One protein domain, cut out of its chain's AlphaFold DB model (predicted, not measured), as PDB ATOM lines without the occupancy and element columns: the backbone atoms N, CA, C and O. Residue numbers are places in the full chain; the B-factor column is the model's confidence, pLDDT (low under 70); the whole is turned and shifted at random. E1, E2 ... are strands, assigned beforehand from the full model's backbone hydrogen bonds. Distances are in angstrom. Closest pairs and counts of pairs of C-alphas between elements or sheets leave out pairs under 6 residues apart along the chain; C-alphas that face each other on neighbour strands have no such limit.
ATOM      1  N   GLU A  38     315.139 249.670 237.436       45.38
ATOM      2  CA  GLU A  38     314.567 249.810 236.098       45.38
ATOM      3  C   GLU A  38     315.668 249.651 235.030       45.38
ATOM      4  O   GLU A  38     316.749 250.238 235.153       45.38
ATOM      5  N   PRO A  39     315.437 248.835 233.989       48.38
ATOM      6  CA  PRO A  39     316.474 248.468 233.024       48.38
ATOM      7  C   PRO A  39     316.922 249.630 232.124       48.38
ATOM      8  O   PRO A  39     318.006 249.571 231.548       48.38
ATOM      9  N   ASN A  40     316.134 250.704 232.023       47.59
ATOM     10  CA  ASN A  40     316.308 251.725 230.985       47.59
ATOM     11  C   ASN A  40     317.394 252.777 231.279       47.59
ATOM     12  O   ASN A  40     317.723 253.554 230.392       47.59
ATOM     13  N   ILE A  41     317.989 252.804 232.478       52.72
ATOM     14  CA  ILE A  41     319.014 253.809 232.838       52.72
ATOM     15  C   ILE A  41     320.434 253.400 232.375       52.72
ATOM     16  O   ILE A  41     321.361 254.201 232.429       52.72
ATOM     17  N   LYS A  42     320.653 252.158 231.917       64.31
ATOM     18  CA  LYS A  42     322.020 251.598 231.857       64.31
ATOM     19  C   LYS A  42     322.710 251.580 230.492       64.31
ATOM     20  O   LYS A  42     323.920 251.386 230.459       64.31
ATOM     21  N   PHE A  43     321.997 251.753 229.387       74.25
ATOM     22  CA  PHE A  43     322.587 251.572 228.058       74.25
ATOM     23  C   PHE A  43     322.994 252.913 227.452       74.25
ATOM     24  O   PHE A  43     322.209 253.555 226.757       74.25
ATOM     25  N   LYS A  44     324.221 253.343 227.753       79.25
ATOM     26  CA  LYS A  44     324.831 254.527 227.140       79.25
ATOM     27  C   LYS A  44     325.413 254.173 225.774       79.25
ATOM     28  O   LYS A  44     325.805 253.029 225.542       79.25
ATOM     29  N   VAL A  45     325.512 255.160 224.897       85.56
ATOM     30  CA  VAL A  45     326.239 255.042 223.628       85.56
ATOM     31  C   VAL A  45     327.678 254.601 223.909       85.56
ATOM     32  O   VAL A  45     328.265 255.010 224.909       85.56
ATOM     33  N   GLY A  46     328.211 253.697 223.089       83.69
ATOM     34  CA  GLY A  46     329.529 253.085 223.282       83.69
ATOM     35  C   GLY A  46     329.546 251.890 224.244       83.69
ATOM     36  O   GLY A  46     330.555 251.197 224.341       83.69
ATOM     37  N   THR A  47     328.439 251.584 224.930       86.38
ATOM     38  CA  THR A  47     328.379 250.424 225.836       86.38
ATOM     39  C   THR A  47     328.377 249.115 225.042       86.38
ATOM     40  O   THR A  47     327.533 248.929 224.162       86.38
ATOM     41  N   LYS A  48     329.266 248.176 225.394       88.06
ATOM     42  CA  LYS A  48     329.246 246.802 224.866       88.06
ATOM     43  C   LYS A  48     328.108 246.001 225.492       88.06
ATOM     44  O   LYS A  48     327.959 245.936 226.715       88.06
ATOM     45  N   VAL A  49     327.305 245.375 224.647       87.31
ATOM     46  CA  VAL A  49     326.108 244.630 225.039       87.31
ATOM     47  C   VAL A  49     326.052 243.290 224.326       87.31
ATOM     48  O   VAL A  49     326.498 243.161 223.193       87.31
ATOM     49  N   GLN A  50     325.480 242.295 224.987       88.56
ATOM     50  CA  GLN A  50     325.235 240.966 224.448       88.56
ATOM     51  C   GLN A  50     323.728 240.747 224.291       88.56
ATOM     52  O   GLN A  50     322.975 241.020 225.232       88.56
ATOM     53  N   ASP A  51     323.280 240.245 223.137       89.50
ATOM     54  CA  ASP A  51     321.912 239.729 222.987       89.50
ATOM     55  C   ASP A  51     321.837 238.339 223.629       89.50
ATOM     56  O   ASP A  51     322.527 237.414 223.215       89.50
ATOM     57  N   ILE A  52     320.983 238.182 224.637       84.50
ATOM     58  CA  ILE A  52     320.830 236.939 225.408       84.50
ATOM     59  C   ILE A  52     320.295 235.790 224.536       84.50
ATOM     60  O   ILE A  52     320.498 234.624 224.857       84.50
ATOM     61  N   ARG A  53     319.590 236.095 223.439       87.88
ATOM     62  CA  ARG A  53     318.974 235.073 222.576       87.88
ATOM     63  C   ARG A  53     319.972 234.443 221.615       87.88
ATOM     64  O   ARG A  53     319.862 233.265 221.312       87.88
ATOM     65  N   THR A  54     320.893 235.252 221.098       87.88
ATOM     66  CA  THR A  54     321.838 234.850 220.043       87.88
ATOM     67  C   THR A  54     323.280 234.799 220.533       87.88
ATOM     68  O   THR A  54     324.151 234.362 219.796       87.88
ATOM     69  N   ASN A  55     323.545 235.259 221.758       83.12
ATOM     70  CA  ASN A  55     324.870 235.470 222.340       83.12
ATOM     71  C   ASN A  55     325.790 236.415 221.555       83.12
ATOM     72  O   ASN A  55     326.945 236.584 221.947       83.12
ATOM     73  N   ASN A  56     325.282 237.091 220.521       89.06
ATOM     74  CA  ASN A  56     326.048 238.051 219.742       89.06
ATOM     75  C   ASN A  56     326.380 239.288 220.573       89.06
ATOM     76  O   ASN A  56     325.550 239.789 221.338       89.06
ATOM     77  N   VAL A  57     327.593 239.799 220.383       90.88
ATOM     78  CA  VAL A  57     328.088 241.004 221.044       90.88
ATOM     79  C   VAL A  57     328.006 242.177 220.078       90.88
ATOM     80  O   VAL A  57     328.388 242.072 218.916       90.88
ATOM     81  N   GLY A  58     327.493 243.298 220.565       92.19
ATOM     82  CA  GLY A  58     327.366 244.532 219.811       92.19
ATOM     83  C   GLY A  58     327.639 245.754 220.674       92.19
ATOM     84  O   GLY A  58     327.890 245.655 221.878       92.19
ATOM     85  N   ILE A  59     327.598 246.923 220.048       92.00
ATOM     86  CA  ILE A  59     327.830 248.211 220.706       92.00
ATOM     87  C   ILE A  59     326.583 249.071 220.555       92.00
ATOM     88  O   ILE A  59     325.996 249.152 219.476       92.00
ATOM     89  N   VAL A  60     326.167 249.699 221.653       91.00
ATOM     90  CA  VAL A  60     325.058 250.654 221.648       91.00
ATOM     91  C   VAL A  60     325.468 251.899 220.869       91.00
ATOM     92  O   VAL A  60     326.441 252.563 221.224       91.00
ATOM     93  N   THR A  61     324.699 252.239 219.845       89.31
ATOM     94  CA  THR A  61     324.914 253.407 218.987       89.31
ATOM     95  C   THR A  61     323.738 254.381 219.080       89.31
ATOM     96  O   THR A  61     322.637 254.041 219.539       89.31
ATOM     97  N   GLU A  62     323.972 255.633 218.685       80.44
ATOM     98  CA  GLU A  62     322.917 256.646 218.627       80.44
ATOM     99  C   GLU A  62     321.948 256.383 217.478       80.44
ATOM    100  O   GLU A  62     322.289 255.802 216.451       80.44
ATOM    101  N   SER A  63     320.700 256.797 217.680       73.19
ATOM    102  CA  SER A  63     319.657 256.741 216.662       73.19
ATOM    103  C   SER A  63     319.181 258.155 216.390       73.19
ATOM    104  O   SER A  63     318.675 258.804 217.301       73.19
ATOM    105  N   ASN A  64     319.218 258.572 215.125       63.12
ATOM    106  CA  ASN A  64     318.707 259.876 214.690       63.12
ATOM    107  C   ASN A  64     317.167 259.978 214.761       63.12
ATOM    108  O   ASN A  64     316.604 261.054 214.583       63.12
ATOM    109  N   LYS A  65     316.454 258.868 215.012       67.69
ATOM    110  CA  LYS A  65     314.981 258.812 215.042       67.69
ATOM    111  C   LYS A  65     314.425 258.759 216.470       67.69
ATOM    112  O   LYS A  65     314.923 258.003 217.310       67.69
ATOM    113  N   LYS A  66     313.334 259.504 216.722       62.75
ATOM    114  CA  LYS A  66     312.518 259.395 217.948       62.75
ATOM    115  C   LYS A  66     311.927 257.984 218.035       62.75
ATOM    116  O   LYS A  66     311.289 257.523 217.093       62.75
ATOM    117  N   ARG A  67     312.134 257.294 219.158       65.12
ATOM    118  CA  ARG A  67     311.740 255.887 219.344       65.12
ATOM    119  C   ARG A  67     311.221 255.604 220.745       65.12
ATOM    120  O   ARG A  67     311.495 256.348 221.686       65.12
ATOM    121  N   ALA A  68     310.515 254.484 220.880       68.31
ATOM    122  CA  ALA A  68     310.083 253.974 222.172       68.31
ATOM    123  C   ALA A  68     311.290 253.739 223.096       68.31
ATOM    124  O   ALA A  68     312.298 253.166 222.683       68.31
ATOM    125  N   ARG A  69     311.160 254.133 224.370       66.31
ATOM    126  CA  ARG A  69     312.224 254.054 225.397       66.31
ATOM    127  C   ARG A  69     312.775 252.639 225.633       66.31
ATOM    128  O   ARG A  69     313.803 252.487 226.281       66.31
ATOM    129  N   THR A  70     312.080 251.611 225.153       75.69
ATOM    130  CA  THR A  70     312.429 250.193 225.315       75.69
ATOM    131  C   THR A  70     313.309 249.641 224.196       75.69
ATOM    132  O   THR A  70     313.823 248.536 224.349       75.69
ATOM    133  N   LEU A  71     313.491 250.364 223.084       85.62
ATOM    134  CA  LEU A  71     314.303 249.927 221.946       85.62
ATOM    135  C   LEU A  71     315.626 250.692 221.893       85.62
ATOM    136  O   LEU A  71     315.645 251.921 221.910       85.62
ATOM    137  N   ILE A  72     316.729 249.957 221.763       86.38
ATOM    138  CA  ILE A  72     318.090 250.495 221.653       86.38
ATOM    139  C   ILE A  72     318.676 250.105 220.298       86.38
ATOM    140  O   ILE A  72     318.364 249.044 219.772       86.38
ATOM    141  N   TYR A  73     319.491 250.989 219.718       90.62
ATOM    142  CA  TYR A  73     320.101 250.805 218.404       90.62
ATOM    143  C   TYR A  73     321.464 250.215 218.674       90.62
ATOM    144  O   TYR A  73     322.211 250.752 219.493       90.62
ATOM    145  N   ILE A  74     321.716 249.056 218.090       90.62
ATOM    146  CA  ILE A  74     322.922 248.296 218.360       90.62
ATOM    147  C   ILE A  74     323.512 247.874 217.040       90.62
ATOM    148  O   ILE A  74     322.811 247.356 216.168       90.62
ATOM    149  N   GLN A  75     324.817 248.070 216.937       92.62
ATOM    150  CA  GLN A  75     325.631 247.536 215.870       92.62
ATOM    151  C   GLN A  75     326.199 246.182 216.303       92.62
ATOM    152  O   GLN A  75     326.990 246.110 217.244       92.62
ATOM    153  N   PHE A  76     325.782 245.115 215.622       91.50
ATOM    154  CA  PHE A  76     326.382 243.784 215.714       91.50
ATOM    155  C   PHE A  76     327.225 243.559 214.469       91.50
ATOM    156  O   PHE A  76     326.677 243.526 213.366       91.50
ATOM    157  N   ASN A  77     328.534 243.378 214.632       85.69
ATOM    158  CA  ASN A  77     329.470 243.243 213.515       85.69
ATOM    159  C   ASN A  77     329.237 244.372 212.479       85.69
ATOM    160  O   ASN A  77     329.484 245.543 212.772       85.69
ATOM    161  N   SER A  78     328.671 244.036 211.315       83.81
ATOM    162  CA  SER A  78     328.380 244.958 210.204       83.81
ATOM    163  C   SER A  78     326.892 245.312 210.035       83.81
ATOM    164  O   SER A  78     326.527 245.940 209.045       83.81
ATOM    165  N   LYS A  79     326.002 244.888 210.944       89.00
ATOM    166  CA  LYS A  79     324.551 245.130 210.855       89.00
ATOM    167  C   LYS A  79     324.046 245.908 212.064       89.00
ATOM    168  O   LYS A  79     324.301 245.533 213.207       89.00
ATOM    169  N   CYS A  80     323.259 246.950 211.813       88.44
ATOM    170  CA  CYS A  80     322.643 247.752 212.864       88.44
ATOM    171  C   CYS A  80     321.148 247.447 212.975       88.44
ATOM    172  O   CYS A  80     320.429 247.452 211.976       88.44
ATOM    173  N   MET A  81     320.666 247.201 214.189       90.38
ATOM    174  CA  MET A  81     319.260 246.882 214.431       90.38
ATOM    175  C   MET A  81     318.759 247.445 215.756       90.38
ATOM    176  O   MET A  81     319.526 247.718 216.680       90.38
ATOM    177  N   TYR A  82     317.441 247.612 215.848       89.94
ATOM    178  CA  TYR A  82     316.777 247.989 217.088       89.94
ATOM    179  C   TYR A  82     316.432 246.736 217.886       89.94
ATOM    180  O   TYR A  82     315.681 245.886 217.412       89.94
ATOM    181  N   ILE A  83     316.942 246.636 219.111       88.00
ATOM    182  CA  ILE A  83     316.646 245.521 220.013       88.00
ATOM    183  C   ILE A  83     316.006 246.041 221.290       88.00
ATOM    184  O   ILE A  83     316.335 247.110 221.803       88.00
ATOM    185  N   ASN A  84     315.065 245.259 221.808       86.88
ATOM    186  CA  ASN A  84     314.429 245.534 223.083       86.88
ATOM    187  C   ASN A  84     315.417 245.351 224.246       86.88
ATOM    188  O   ASN A  84     316.077 244.316 224.339       86.88
ATOM    189  N   THR A  85     315.452 246.315 225.169       81.44
ATOM    190  CA  THR A  85     316.295 246.321 226.379       81.44
ATOM    191  C   THR A  85     316.223 245.023 227.175       81.44
ATOM    192  O   THR A  85     317.222 244.605 227.753       81.44
ATOM    193  N   LYS A  86     315.070 244.339 227.172       81.38
ATOM    194  CA  LYS A  86     314.878 243.069 227.891       81.38
ATOM    195  C   LYS A  86     315.740 241.913 227.370       81.38
ATOM    196  O   LYS A  86     315.958 240.956 228.104       81.38
ATOM    197  N   TYR A  87     316.194 241.986 226.119       85.94
ATOM    198  CA  TYR A  87     317.043 240.966 225.498       85.94
ATOM    199  C   TYR A  87     318.532 241.302 225.587       85.94
ATOM    200  O   TYR A  87     319.355 240.537 225.101       85.94
ATOM    201  N   LEU A  88     318.887 242.430 226.205       84.69
ATOM    202  CA  LEU A  88     320.245 242.947 226.207       84.69
ATOM    203  C   LEU A  88     320.870 242.843 227.592       84.69
ATOM    204  O   LEU A  88     320.266 243.206 228.604       84.69
ATOM    205  N   ARG A  89     322.123 242.398 227.626       84.06
ATOM    206  CA  ARG A  89     322.954 242.358 228.826       84.06
ATOM    207  C   ARG A  89     324.206 243.192 228.601       84.06
ATOM    208  O   ARG A  89     324.900 243.000 227.615       84.06
ATOM    209  N   ILE A  90     324.510 244.111 229.514       83.31
ATOM    210  CA  ILE A  90     325.759 244.879 229.451       83.31
ATOM    211  C   ILE A  90     326.925 243.958 229.796       83.31
ATOM    212  O   ILE A  90     326.896 243.272 230.822       83.31
ATOM    213  N   ILE A  91     327.948 243.981 228.949       78.88
ATOM    214  CA  ILE A  91     329.225 243.329 229.208       78.88
ATOM    215  C   ILE A  91     330.061 244.327 230.012       78.88
ATOM    216  O   ILE A  91     330.724 245.196 229.457       78.88
ATOM    217  N   ASN A  92     329.961 244.257 231.340       66.94
ATOM    218  CA  ASN A  92     330.846 245.014 232.222       66.94
ATOM    219  C   ASN A  92     332.155 244.236 232.385       66.94
ATOM    220  O   ASN A  92     332.148 243.174 233.013       66.94
ATOM    221  N   ASN A  93     333.268 244.788 231.903       53.84
ATOM    222  CA  ASN A  93     334.602 244.239 232.175       53.84
ATOM    223  C   ASN A  93     334.911 244.220 233.689       53.84
ATOM    224  O   ASN A  93     335.561 243.302 234.178       53.84
ATOM    225  N   ASP A  94     334.336 245.147 234.464       47.62
ATOM    226  CA  ASP A  94     334.576 245.282 235.912       47.62
ATOM    227  C   ASP A  94     333.995 244.153 236.779       47.62
ATOM    228  O   ASP A  94     334.234 244.109 237.986       47.62
TER     229      ASP A  94
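This is residues 38 to 94 of the 230 residues of an uncharacterized protein of Candidatus Marinimicrobia bacterium (UniProt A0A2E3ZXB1). One strongly twisted sheet of five short strands is curled like part of a barrel, left open, with the hairpin of E3 and E4 making one end of the sheet and the short strand E5 the other. A wide loop, residues 62 to 70, joins E2 to E3, and the stretches before E1 and after E5 hold no named element. The printed part has 57 residues with no named helix and five named strands, in the chain order E1 E2 E3 E4 E5; across the sheet the order is E4 E3 E2 E1 E5, all antiparallel. The class is all strand, though under half of the printed residues, 24 of 57, are in named elements. The whole is compact, with a radius of gyration of the C-alphas of 10.5 A, and rounded, spanning 30 by 29 by 20 A.

The sheet begins at one edge with E4, residues 79 to 84, beside the inner strand E3, residues 71 to 76. These two form a hairpin and run antiparallel at 148 degrees between their directions; the C-alphas of Cys 80 and Gln 75, which face each other, are 4.2 A apart. Within hydrogen-bond range here are N 74 and O 81 at 2.9 A and N 83 and O 72 at 2.9 A. The next inner strand is E2, residues 57 to 61, antiparallel to E3 at 124 degrees, and the two form a hairpin. The C-alphas of Phe 76 and Gly 58 face each other at 4.3 A, and N 61 and O 73 are within hydrogen-bond range at 2.9 A. Beyond E2 comes the inner strand E1, residues 48 to 51, antiparallel to it at 120 degrees, and these two also form a hairpin. The C-alphas of Val 57 and Gln 50 face each other at 4.4 A, and N 49 and O 58 are within hydrogen-bond range at 2.8 A. The other edge strand is E5, residues 88 to 90, antiparallel to E1 at 148 degrees. The C-alphas of Val 49 and Ile 90 face each other at 4.4 A, and N 50 and O 89 are within hydrogen-bond range at 2.8 A. E1 to E4 form a meander, each strand the antiparallel neighbour of the one before. From edge to edge the strands' lines turn by 100 degrees and the way across the sheet turns by 94 degrees. E3 and E5 are apart, E1 and E4 are only just apart with a closest distance of 8.4 A between C-alphas, and E4 and E5 meet only through their link.

E1, from Lys 48 to Asp 51, begins with its C-alpha at (329.246, 246.802, 224.866) and is 10.4 A from first to last C-alpha. E2, from Val 57 to Thr 61, is 13.0 A long. E3, from Leu 71 to Phe 76, is 14.9 A long and starts at C-alpha 71, (314.303, 249.927, 221.946). E4, from Lys 79 to Asn 84, is 15.9 A long. E5, from Leu 88 to Ile 90, is 6.7 A long and ends at C-alpha 90, (325.759, 244.879, 229.451).

The C-alphas of Lys 66 and Asp 94 are the two farthest apart, at 31.8 A, and those of Glu 38 and Asp 94, first and last in the printed part, are 20.5 A apart. The printed part has no cut. The links from E1 to E2, E3 to E4 and E4 to E5 are tight, the link from E2 to E3 is short, and no link is long. The mean pLDDT of the printed part is 79.3; 14 residues are under 70, namely 38 to 42, 64 to 69 and 92 to 94.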